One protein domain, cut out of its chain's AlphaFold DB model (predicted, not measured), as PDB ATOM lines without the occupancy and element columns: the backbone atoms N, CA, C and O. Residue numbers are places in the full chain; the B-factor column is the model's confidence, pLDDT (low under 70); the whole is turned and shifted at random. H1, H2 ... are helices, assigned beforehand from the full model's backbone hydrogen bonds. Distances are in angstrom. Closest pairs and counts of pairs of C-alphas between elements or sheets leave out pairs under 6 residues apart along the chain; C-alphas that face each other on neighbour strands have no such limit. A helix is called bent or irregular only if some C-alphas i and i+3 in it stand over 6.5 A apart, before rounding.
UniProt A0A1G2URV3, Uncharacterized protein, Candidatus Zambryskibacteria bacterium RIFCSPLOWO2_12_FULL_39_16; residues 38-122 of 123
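Overview. This is residues 38 to 122 of the 123 residues of an uncharacterized protein of Candidatus Zambryskibacteria bacterium RIFCSPLOWO2_12_FULL_39_16 (UniProt A0A1G2URV3). What shape does the backbone take? It is a flat, open V of two long helices: H3 makes the longer arm, H1 makes the other, and tiny H2 sits at the corner, packed on the early part of H3. The gap between the arms is empty, and residues 38 to 64 and 86 to 122 stand free. What is it built of, and how large is it? The printed part has 85 residues, with three named helices in the order H1, H2, H3 and no named strand, and the class is all helix. It is extended, with a radius of gyration of the C-alphas of 22.1 A and spans of 73 by 35 by 8 A.

Arrangement. What does the longest helix touch? H3, residues 75 to 120, touches H2, residues 66 to 70, with its residues 77 to 85 alone, and 15 pairs of C-alphas are within 8 A. The closest C-alphas of the two are those of Phe 70 and Lys 78, 4.6 A apart. Where is the remaining helix? H1, residues 40 to 62, touches no helix: it is apart from H3 and apart from H2, with no C-alpha within 8 A of either. What do the backbone N and O atoms show? In H2 and H3 every O i to N i+4 pair is within hydrogen-bond range, and in H1 17 of 19 are.

Along the chain. Where does H3 run? It goes from C-alpha 75 at (41.409, -7.637, 32.264) to C-alpha 120 at (28.980, -69.123, 5.808), 46 residues and 68.1 A long. Where is H2? Its five residues begin at C-alpha 66 at (46.439, -20.632, 33.676), and it is 6.3 A from first to last C-alpha. Where does H1 begin, and is it bent? Its 23 residues begin at C-alpha 40 at (55.710, -60.065, 36.171), and the helix is 33.3 A long. It is neither bent nor irregular, but only just: C-alphas 51 and 54 are 6.1 A apart.

Size, cuts and confidence. How far does the printed part reach? The two C-alphas farthest apart are those of Lys 73 and Gly 122, at 72.8 A, while the first and last printed C-alphas, of Thr 38 and Gly 122, are 37.9 A apart. Is there a cut or a long link? The printed part has no cut, and the links from H1 to H2, of 3 residues, and from H2 to H3, of 4 residues, are both tight. Where is confidence low? The mean pLDDT of the printed part is 84.5, and 10 residues are under 70: residues 38, 62 and 64 to 71. The mean for H2 is 65, and for H3 it is 89.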
ATOM      1  N   THR A  38      53.032 -61.873  29.639       65.69
ATOM      2  CA  THR A  38      52.674 -61.355  30.963       65.69
ATOM      3  C   THR A  38      53.825 -61.596  31.933       65.69
ATOM      4  O   THR A  38      53.684 -62.252  32.965       65.69
ATOM      5  N   THR A  39      55.014 -61.116  31.582       79.38
ATOM      6  CA  THR A  39      56.151 -61.134  32.494       79.38
ATOM      7  C   THR A  39      55.788 -60.266  33.694       79.38
ATOM      8  O   THR A  39      55.314 -59.142  33.521       79.38
ATOM      9  N   VAL A  40      56.032 -60.765  34.911       86.25
ATOM     10  CA  VAL A  40      55.710 -60.065  36.171       86.25
ATOM     11  C   VAL A  40      56.234 -58.622  36.160       86.25
ATOM     12  O   VAL A  40      55.540 -57.703  36.579       86.25
ATOM     13  N   VAL A  41      57.421 -58.403  35.585       88.31
ATOM     14  CA  VAL A  41      58.028 -57.074  35.415       88.31
ATOM     15  C   VAL A  41      57.183 -56.153  34.526       88.31
ATOM     16  O   VAL A  41      56.926 -55.016  34.907       88.31
ATOM     17  N   THR A  42      56.713 -56.633  33.371       85.31
ATOM     18  CA  THR A  42      55.875 -55.857  32.439       85.31
ATOM     19  C   THR A  42      54.556 -55.459  33.090       85.31
ATOM     20  O   THR A  42      54.117 -54.319  32.966       85.31
ATOM     21  N   GLN A  43      53.945 -56.380  33.832       89.38
ATOM     22  CA  GLN A  43      52.689 -56.135  34.531       89.38
ATOM     23  C   GLN A  43      52.858 -55.097  35.653       89.38
ATOM     24  O   GLN A  43      52.093 -54.136  35.721       89.38
ATOM     25  N   VAL A  44      53.904 -55.235  36.479       92.06
ATOM     26  CA  VAL A  44      54.239 -54.253  37.524       92.06
ATOM     27  C   VAL A  44      54.532 -52.882  36.913       92.06
ATOM     28  O   VAL A  44      54.045 -51.875  37.426       92.06
ATOM     29  N   TRP A  45      55.268 -52.826  35.800       88.62
ATOM     30  CA  TRP A  45      55.594 -51.569  35.127       88.62
ATOM     31  C   TRP A  45      54.355 -50.867  34.568       88.62
ATOM     32  O   TRP A  45      54.183 -49.668  34.783       88.62
ATOM     33  N   ILE A  46      53.460 -51.612  33.912       88.31
ATOM     34  CA  ILE A  46      52.195 -51.078  33.391       88.31
ATOM     35  C   ILE A  46      51.339 -50.529  34.533       88.31
ATOM     36  O   ILE A  46      50.869 -49.400  34.440       88.31
ATOM     37  N   TYR A  47      51.180 -51.269  35.634       90.88
ATOM     38  CA  TYR A  47      50.386 -50.798  36.772       90.88
ATOM     39  C   TYR A  47      51.007 -49.586  37.467       90.88
ATOM     40  O   TYR A  47      50.292 -48.634  37.783       90.88
ATOM     41  N   ALA A  48      52.328 -49.572  37.655       89.94
ATOM     42  CA  ALA A  48      53.031 -48.412  38.195       89.94
ATOM     43  C   ALA A  48      52.822 -47.180  37.299       89.94
ATOM     44  O   ALA A  48      52.491 -46.100  37.790       89.94
ATOM     45  N   PHE A  49      52.926 -47.351  35.979       89.06
ATOM     46  CA  PHE A  49      52.699 -46.282  35.016       89.06
ATOM     47  C   PHE A  49      51.245 -45.791  35.034       89.06
ATOM     48  O   PHE A  49      51.015 -44.586  35.091       89.06
ATOM     49  N   SER A  50      50.261 -46.694  35.086       89.31
ATOM     50  CA  SER A  50      48.837 -46.350  35.184       89.31
ATOM     51  C   SER A  50      48.474 -45.573  36.451       89.31
ATOM     52  O   SER A  50      47.488 -44.844  36.428       89.31
ATOM     53  N   ILE A  51      49.244 -45.692  37.536       88.88
ATOM     54  CA  ILE A  51      49.036 -44.924  38.776       88.88
ATOM     55  C   ILE A  51      49.773 -43.579  38.723       88.88
ATOM     56  O   ILE A  51      49.237 -42.549  39.134       88.88
ATOM     57  N   ILE A  52      50.997 -43.564  38.195       89.19
ATOM     58  CA  ILE A  52      51.838 -42.363  38.140       89.19
ATOM     59  C   ILE A  52      51.302 -41.356  37.113       89.19
ATOM     60  O   ILE A  52      51.258 -40.156  37.385       89.19
ATOM     61  N   LEU A  53      50.850 -41.823  35.950       85.69
ATOM     62  CA  LEU A  53      50.387 -40.971  34.856       85.69
ATOM     63  C   LEU A  53      49.182 -40.077  35.213       85.69
ATOM     64  O   LEU A  53      49.264 -38.875  34.952       85.69
ATOM     65  N   PRO A  54      48.104 -40.569  35.857       80.62
ATOM     66  CA  PRO A  54      47.016 -39.708  36.318       80.62
ATOM     67  C   PRO A  54      47.462 -38.746  37.423       80.62
ATOM     68  O   PRO A  54      46.965 -37.624  37.482       80.62
ATOM     69  N   MET A  55      48.435 -39.128  38.255       83.31
ATOM     70  CA  MET A  55      48.985 -38.247  39.288       83.31
ATOM     71  C   MET A  55      49.777 -37.083  38.668       83.31
ATOM     72  O   MET A  55      49.582 -35.928  39.048       83.31
ATOM     73  N   ILE A  56      50.599 -37.357  37.650       83.56
ATOM     74  CA  ILE A  56      51.323 -36.332  36.884       83.56
ATOM     75  C   ILE A  56      50.349 -35.461  36.089       83.56
ATOM     76  O   ILE A  56      50.497 -34.241  36.098       83.56
ATOM     77  N   ALA A  57      49.333 -36.046  35.449       80.31
ATOM     78  CA  ALA A  57      48.303 -35.291  34.740       80.31
ATOM     79  C   ALA A  57      47.547 -34.355  35.693       80.31
ATOM     80  O   ALA A  57      47.375 -33.174  35.395       80.31
ATOM     81  N   PHE A  58      47.168 -34.839  36.876       75.69
ATOM     82  CA  PHE A  58      46.522 -34.022  37.898       75.69
ATOM     83  C   PHE A  58      47.435 -32.891  38.386       75.69
ATOM     84  O   PHE A  58      46.983 -31.752  38.484       75.69
ATOM     85  N   ILE A  59      48.724 -33.149  38.626       76.62
ATOM     86  CA  ILE A  59      49.699 -32.100  38.969       76.62
ATOM     87  C   ILE A  59      49.844 -31.098  37.820       76.62
ATOM     88  O   ILE A  59      49.858 -29.896  38.064       76.62
ATOM     89  N   PHE A  60      49.905 -31.552  36.570       75.31
ATOM     90  CA  PHE A  60      50.027 -30.679  35.406       75.31
ATOM     91  C   PHE A  60      48.799 -29.773  35.241       75.31
ATOM     92  O   PHE A  60      48.953 -28.588  34.955       75.31
ATOM     93  N   VAL A  61      47.600 -30.302  35.501       72.19
ATOM     94  CA  VAL A  61      46.325 -29.566  35.464       72.19
ATOM     95  C   VAL A  61      46.169 -28.624  36.667       72.19
ATOM     96  O   VAL A  61      45.729 -27.487  36.506       72.19
ATOM     97  N   THR A  62      46.553 -29.044  37.875       69.31
ATOM     98  CA  THR A  62      46.385 -28.243  39.107       69.31
ATOM     99  C   THR A  62      47.485 -27.205  39.321       69.31
ATOM    100  O   THR A  62      47.220 -26.114  39.824       69.31
ATOM    101  N   ARG A  63      48.722 -27.494  38.906       72.81
ATOM    102  CA  ARG A  63      49.867 -26.565  38.941       72.81
ATOM    103  C   ARG A  63      49.919 -25.661  37.709       72.81
ATOM    104  O   ARG A  63      50.855 -24.869  37.569       72.81
ATOM    105  N   TRP A  64      48.932 -25.768  36.824       68.50
ATOM    106  CA  TRP A  64      48.909 -25.066  35.554       68.50
ATOM    107  C   TRP A  64      48.867 -23.541  35.765       68.50
ATOM    108  O   TRP A  64      48.003 -23.029  36.487       68.50
ATOM    109  N   PRO A  65      49.776 -22.769  35.137       65.94
ATOM    110  CA  PRO A  65      49.872 -21.325  35.350       65.94
ATOM    111  C   PRO A  65      48.598 -20.577  34.927       65.94
ATOM    112  O   PRO A  65      48.358 -19.479  35.424       65.94
ATOM    113  N   GLY A  66      47.735 -21.182  34.096       63.81
ATOM    114  CA  GLY A  66      46.439 -20.632  33.676       63.81
ATOM    115  C   GLY A  66      45.518 -20.221  34.831       63.81
ATOM    116  O   GLY A  66      44.820 -19.213  34.729       63.81
ATOM    117  N   VAL A  67      45.583 -20.914  35.974       66.69
ATOM    118  CA  VAL A  67      44.800 -20.552  37.171       66.69
ATOM    119  C   VAL A  67      45.246 -19.199  37.740       66.69
ATOM    120  O   VAL A  67      44.414 -18.402  38.178       66.69
ATOM    121  N   LYS A  68      46.550 -18.889  37.682       65.75
ATOM    122  CA  LYS A  68      47.073 -17.575  38.092       65.75
ATOM    123  C   LYS A  68      46.617 -16.473  37.136       65.75
ATOM    124  O   LYS A  68      46.236 -15.403  37.603       65.75
ATOM    125  N   TYR A  69      46.596 -16.747  35.831       67.88
ATOM    126  CA  TYR A  69      46.102 -15.798  34.827       67.88
ATOM    127  C   TYR A  69      44.605 -15.510  34.995       67.88
ATOM    128  O   TYR A  69      44.200 -14.354  34.928       67.88
ATOM    129  N   PHE A  70      43.787 -16.510  35.337       62.66
ATOM    130  CA  PHE A  70      42.357 -16.297  35.594       62.66
ATOM    131  C   PHE A  70      42.075 -15.468  36.864       62.66
ATOM    132  O   PHE A  70      41.103 -14.715  36.909       62.66
ATOM    133  N   LYS A  71      42.937 -15.578  37.887       68.12
ATOM    134  CA  LYS A  71      42.807 -14.867  39.175       68.12
ATOM    135  C   LYS A  71      43.456 -13.469  39.188       68.12
ATOM    136  O   LYS A  71      43.399 -12.775  40.203       68.12
ATOM    137  N   SER A  72      44.078 -13.044  38.090       74.75
ATOM    138  CA  SER A  72      44.700 -11.719  37.973       74.75
ATOM    139  C   SER A  72      43.655 -10.588  37.878       74.75
ATOM    140  O   SER A  72      42.557 -10.788  37.357       74.75
ATOM    141  N   LYS A  73      43.971  -9.399  38.421       70.75
ATOM    142  CA  LYS A  73      43.085  -8.211  38.381       70.75
ATOM    143  C   LYS A  73      43.085  -7.524  37.008       70.75
ATOM    144  O   LYS A  73      42.164  -6.769  36.708       70.75
ATOM    145  N   ASP A  74      44.088  -7.809  36.180       79.06
ATOM    146  CA  ASP A  74      44.253  -7.203  34.864       79.06
ATOM    147  C   ASP A  74      43.308  -7.855  33.834       79.06
ATOM    148  O   ASP A  74      43.387  -9.067  33.595       79.06
ATOM    149  N   PRO A  75      42.432  -7.083  33.158       81.06
ATOM    150  CA  PRO A  75      41.409  -7.637  32.264       81.06
ATOM    151  C   PRO A  75      42.000  -8.412  31.077       81.06
ATOM    152  O   PRO A  75      41.422  -9.402  30.628       81.06
ATOM    153  N   LYS A  76      43.188  -8.015  30.604       76.50
ATOM    154  CA  LYS A  76      43.920  -8.700  29.525       76.50
ATOM    155  C   LYS A  76      44.411 -10.091  29.939       76.50
ATOM    156  O   LYS A  76      44.307 -11.033  29.160       76.50
ATOM    157  N   ALA A  77      44.903 -10.242  31.168       76.50
ATOM    158  CA  ALA A  77      45.411 -11.519  31.667       76.50
ATOM    159  C   ALA A  77      44.274 -12.519  31.955       76.50
ATOM    160  O   ALA A  77      44.415 -13.715  31.682       76.50
ATOM    161  N   LYS A  78      43.101 -12.026  32.376       76.12
ATOM    162  CA  LYS A  78      41.895 -12.847  32.558       76.12
ATOM    163  C   LYS A  78      41.361 -13.434  31.243       76.12
ATOM    164  O   LYS A  78      40.971 -14.602  31.220       76.12
ATOM    165  N   GLN A  79      41.398 -12.672  30.143       82.81
ATOM    166  CA  GLN A  79      40.995 -13.164  28.815       82.81
ATOM    167  C   GLN A  79      41.852 -14.349  28.352       82.81
ATOM    168  O   GLN A  79      41.313 -15.345  27.875       82.81
ATOM    169  N   ILE A  80      43.172 -14.276  28.548       82.19
ATOM    170  CA  ILE A  80      44.101 -15.355  28.178       82.19
ATOM    171  C   ILE A  80      43.785 -16.632  28.971       82.19
ATOM    172  O   ILE A  80      43.712 -17.717  28.395       82.19
ATOM    173  N   GLY A  81      43.526 -16.499  30.277       79.44
ATOM    174  CA  GLY A  81      43.120 -17.622  31.126       79.44
ATOM    175  C   GLY A  81      41.805 -18.272  30.676       79.44
ATOM    176  O   GLY A  81      41.711 -19.498  30.632       79.44
ATOM    177  N   GLN A  82      40.810 -17.468  30.288       84.00
ATOM    178  CA  GLN A  82      39.512 -17.967  29.819       84.00
ATOM    179  C   GLN A  82      39.616 -18.689  28.465       84.00
ATOM    180  O   GLN A  82      39.025 -19.755  28.301       84.00
ATOM    181  N   ILE A  83      40.391 -18.148  27.518       88.44
ATOM    182  CA  ILE A  83      40.627 -18.781  26.210       88.44
ATOM    183  C   ILE A  83      41.335 -20.126  26.388       88.44
ATOM    184  O   ILE A  83      40.926 -21.116  25.788       88.44
ATOM    185  N   ALA A  84      42.353 -20.190  27.250       83.69
ATOM    186  CA  ALA A  84      43.069 -21.433  27.525       83.69
ATOM    187  C   ALA A  84      42.145 -22.521  28.105       83.69
ATOM    188  O   ALA A  84      42.212 -23.676  27.685       83.69
ATOM    189  N   TRP A  85      41.246 -22.153  29.022       83.06
ATOM    190  CA  TRP A  85      40.256 -23.080  29.581       83.06
ATOM    191  C   TRP A  85      39.236 -23.547  28.536       83.06
ATOM    192  O   TRP A  85      38.945 -24.740  28.451       83.06
ATOM    193  N   ALA A  86      38.738 -22.630  27.702       89.69
ATOM    194  CA  ALA A  86      37.826 -22.965  26.611       89.69
ATOM    195  C   ALA A  86      38.474 -23.922  25.597       89.69
ATOM    196  O   ALA A  86      37.840 -24.888  25.179       89.69
ATOM    197  N   LEU A  87      39.748 -23.702  25.252       88.38
ATOM    198  CA  LEU A  87      40.506 -24.584  24.362       88.38
ATOM    199  C   LEU A  87      40.714 -25.980  24.958       88.38
ATOM    200  O   LEU A  87      40.601 -26.960  24.225       88.38
ATOM    201  N   ILE A  88      40.966 -26.094  26.268       87.44
ATOM    202  CA  ILE A  88      41.035 -27.406  26.930       87.44
ATOM    203  C   ILE A  88      39.699 -28.133  26.832       87.44
ATOM    204  O   ILE A  88      39.684 -29.283  26.403       87.44
ATOM    205  N   ILE A  89      38.595 -27.479  27.204       90.38
ATOM    206  CA  ILE A  89      37.263 -28.102  27.171       90.38
ATOM    207  C   ILE A  89      36.918 -28.537  25.746       90.38
ATOM    208  O   ILE A  89      36.441 -29.646  25.527       90.38
ATOM    209  N   LEU A  90      37.181 -27.679  24.762       95.00
ATOM    210  CA  LEU A  90      36.918 -28.003  23.367       95.00
ATOM    211  C   LEU A  90      37.764 -29.198  22.904       95.00
ATOM    212  O   LEU A  90      37.238 -30.127  22.298       95.00
ATOM    213  N   SER A  91      39.059 -29.202  23.230       92.69
ATOM    214  CA  SER A  91      39.980 -30.290  22.884       92.69
ATOM    215  C   SER A  91      39.562 -31.625  23.508       92.69
ATOM    216  O   SER A  91      39.542 -32.650  22.821       92.69
ATOM    217  N   THR A  92      39.159 -31.636  24.784       91.31
ATOM    218  CA  THR A  92      38.713 -32.864  25.456       91.31
ATOM    219  C   THR A  92      37.413 -33.393  24.859       91.31
ATOM    220  O   THR A  92      37.324 -34.591  24.591       91.31
ATOM    221  N   VAL A  93      36.443 -32.523  24.565       96.19
ATOM    222  CA  VAL A  93      35.184 -32.913  23.906       96.19
ATOM    223  C   VAL A  93      35.445 -33.507  22.520       96.19
ATOM    224  O   VAL A  93      34.921 -34.577  22.213       96.19
ATOM    225  N   ILE A  94      36.294 -32.867  21.706       96.06
ATOM    226  CA  ILE A  94      36.661 -33.374  20.374       96.06
ATOM    227  C   ILE A  94      37.349 -34.737  20.487       96.06
ATOM    228  O   ILE A  94      37.007 -35.656  19.748       96.06
ATOM    229  N   THR A  95      38.285 -34.889  21.424       94.38
ATOM    230  CA  THR A  95      39.017 -36.148  21.624       94.38
ATOM    231  C   THR A  95      38.071 -37.286  22.007       94.38
ATOM    232  O   THR A  95      38.153 -38.368  21.430       94.38
ATOM    233  N   ILE A  96      37.134 -37.039  22.929       95.06
ATOM    234  CA  ILE A  96      36.121 -38.026  23.334       95.06
ATOM    235  C   ILE A  96      35.218 -38.381  22.150       95.06
ATOM    236  O   ILE A  96      34.973 -39.559  21.898       95.06
ATOM    237  N   TRP A  97      34.749 -37.385  21.395       96.81
ATOM    238  CA  TRP A  97      33.883 -37.614  20.241       96.81
ATOM    239  C   TRP A  97      34.576 -38.447  19.158       96.81
ATOM    240  O   TRP A  97      34.020 -39.445  18.700       96.81
ATOM    241  N   LEU A  98      35.814 -38.091  18.800       94.75
ATOM    242  CA  LEU A  98      36.623 -38.848  17.845       94.75
ATOM    243  C   LEU A  98      36.868 -40.277  18.326       94.75
ATOM    244  O   LEU A  98      36.727 -41.205  17.533       94.75
ATOM    245  N   ALA A  99      37.183 -40.465  19.611       94.00
ATOM    246  CA  ALA A  99      37.367 -41.790  20.185       94.00
ATOM    247  C   ALA A  99      36.097 -42.637  20.040       94.00
ATOM    248  O   ALA A  99      36.171 -43.747  19.522       94.00
ATOM    249  N   VAL A 100      34.927 -42.095  20.397       95.12
ATOM    250  CA  VAL A 100      33.644 -42.797  20.244       95.12
ATOM    251  C   VAL A 100      33.388 -43.155  18.781       95.12
ATOM    252  O   VAL A 100      33.120 -44.318  18.488       95.12
ATOM    253  N   VAL A 101      33.509 -42.202  17.851       94.81
ATOM    254  CA  VAL A 101      33.289 -42.455  16.414       94.81
ATOM    255  C   VAL A 101      34.227 -43.544  15.898       94.81
ATOM    256  O   VAL A 101      33.793 -44.455  15.193       94.81
ATOM    257  N   TRP A 102      35.503 -43.478  16.274       94.69
ATOM    258  CA  TRP A 102      36.494 -44.466  15.878       94.69
ATOM    259  C   TRP A 102      36.116 -45.842  16.424       94.69
ATOM    260  O   TRP A 102      35.898 -46.756  15.635       94.69
ATOM    261  N   THR A 103      35.893 -45.988  17.731       92.81
ATOM    262  CA  THR A 103      35.495 -47.265  18.346       92.81
ATOM    263  C   THR A 103      34.239 -47.854  17.699       92.81
ATOM    264  O   THR A 103      34.222 -49.040  17.379       92.81
ATOM    265  N   GLN A 104      33.213 -47.040  17.436       90.88
ATOM    266  CA  GLN A 104      31.988 -47.503  16.772       90.88
ATOM    267  C   GLN A 104      32.274 -48.063  15.370       90.88
ATOM    268  O   GLN A 104      31.729 -49.101  14.998       90.88
ATOM    269  N   ASN A 105      33.163 -47.426  14.604       93.38
ATOM    270  CA  ASN A 105      33.556 -47.909  13.279       93.38
ATOM    271  C   ASN A 105      34.342 -49.227  13.338       93.38
ATOM    272  O   ASN A 105      34.181 -50.064  12.453       93.38
ATOM    273  N   TYR A 106      35.179 -49.427  14.361       93.06
ATOM    274  CA  TYR A 106      35.900 -50.691  14.552       93.06
ATOM    275  C   TYR A 106      34.958 -51.824  14.957       93.06
ATOM    276  O   TYR A 106      35.007 -52.888  14.348       93.06
ATOM    277  N   ILE A 107      34.060 -51.580  15.918       93.56
ATOM    278  CA  ILE A 107      33.090 -52.587  16.373       93.56
ATOM    279  C   ILE A 107      32.208 -53.046  15.210       93.56
ATOM    280  O   ILE A 107      32.039 -54.246  15.024       93.56
ATOM    281  N   LYS A 108      31.694 -52.116  14.393       91.69
ATOM    282  CA  LYS A 108      30.869 -52.458  13.224       91.69
ATOM    283  C   LYS A 108      31.601 -53.381  12.253       91.69
ATOM    284  O   LYS A 108      31.070 -54.426  11.915       91.69
ATOM    285  N   LYS A 109      32.851 -53.059  11.900       90.69
ATOM    286  CA  LYS A 109      33.670 -53.908  11.015       90.69
ATOM    287  C   LYS A 109      33.845 -55.327  11.559       90.69
ATOM    288  O   LYS A 109      33.772 -56.275  10.788       90.69
ATOM    289  N   THR A 110      34.075 -55.468  12.864       93.00
ATOM    290  CA  THR A 110      34.226 -56.779  13.510       93.00
ATOM    291  C   THR A 110      32.908 -57.551  13.565       93.00
ATOM    292  O   THR A 110      32.894 -58.753  13.325       93.00
ATOM    293  N   VAL A 111      31.793 -56.882  13.862       93.00
ATOM    294  CA  VAL A 111      30.469 -57.523  13.866       93.00
ATOM    295  C   VAL A 111      30.087 -57.973  12.458       93.00
ATOM    296  O   VAL A 111      29.623 -59.095  12.288       93.00
ATOM    297  N   ASP A 112      30.339 -57.145  11.445       91.75
ATOM    298  CA  ASP A 112      30.051 -57.479  10.051       91.75
ATOM    299  C   ASP A 112      30.892 -58.672   9.569       91.75
ATOM    300  O   ASP A 112      30.356 -59.555   8.901       91.75
ATOM    301  N   SER A 113      32.177 -58.757   9.950       89.75
ATOM    302  CA  SER A 113      33.007 -59.926   9.623       89.75
ATOM    303  C   SER A 113      32.521 -61.195  10.321       89.75
ATOM    304  O   SER A 113      32.430 -62.237   9.685       89.75
ATOM    305  N   ILE A 114      32.138 -61.104  11.601       90.75
ATOM    306  CA  ILE A 114      31.589 -62.249  12.344       90.75
ATOM    307  C   ILE A 114      30.273 -62.716  11.717       90.75
ATOM    308  O   ILE A 114      30.083 -63.910  11.516       90.75
ATOM    309  N   ASN A 115      29.370 -61.796  11.378       90.25
ATOM    310  CA  ASN A 115      28.097 -62.140  10.745       90.25
ATOM    311  C   ASN A 115      28.303 -62.787   9.365       90.25
ATOM    312  O   ASN A 115      27.585 -63.724   9.020       90.25
ATOM    313  N   ALA A 116      29.287 -62.318   8.589       90.56
ATOM    314  CA  ALA A 116      29.649 -62.930   7.312       90.56
ATOM    315  C   ALA A 116      30.182 -64.362   7.494       90.56
ATOM    316  O   ALA A 116      29.775 -65.260   6.755       90.56
ATOM    317  N   ASP A 117      31.022 -64.589   8.508       89.56
ATOM    318  CA  ASP A 117      31.528 -65.920   8.846       89.56
ATOM    319  C   ASP A 117      30.388 -66.845   9.298       89.56
ATOM    320  O   ASP A 117      30.254 -67.946   8.773       89.56
ATOM    321  N   LEU A 118      29.513 -66.397  10.206       88.62
ATOM    322  CA  LEU A 118      28.365 -67.178  10.694       88.62
ATOM    323  C   LEU A 118      27.399 -67.557   9.564       88.62
ATOM    324  O   LEU A 118      27.016 -68.722   9.451       88.62
ATOM    325  N   SER A 119      27.103 -66.619   8.660       84.25
ATOM    326  CA  SER A 119      26.293 -66.904   7.474       84.25
ATOM    327  C   SER A 119      26.941 -67.954   6.563       84.25
ATOM    328  O   SER A 119      26.215 -68.690   5.893       84.25
ATOM    329  N   SER A 120      28.276 -68.056   6.532       84.06
ATOM    330  CA  SER A 120      28.980 -69.123   5.808       84.06
ATOM    331  C   SER A 120      28.813 -70.497   6.468       84.06
ATOM    332  O   SER A 120      28.939 -71.508   5.777       84.06
ATOM    333  N   TYR A 121      28.530 -70.553   7.771       82.56
ATOM    334  CA  TYR A 121      28.234 -71.791   8.501       82.56
ATOM    335  C   TYR A 121      26.734 -72.148   8.506       82.56
ATOM    336  O   TYR A 121      26.370 -73.204   9.019       82.56
ATOM    337  N   GLY A 122      25.867 -71.318   7.909       77.06
ATOM    338  CA  GLY A 122      24.426 -71.581   7.792       77.06
ATOM    339  C   GLY A 122      23.632 -71.412   9.095       77.06
ATOM    340  O   GLY A 122      22.540 -71.972   9.205       77.06
TER     341      GLY A 122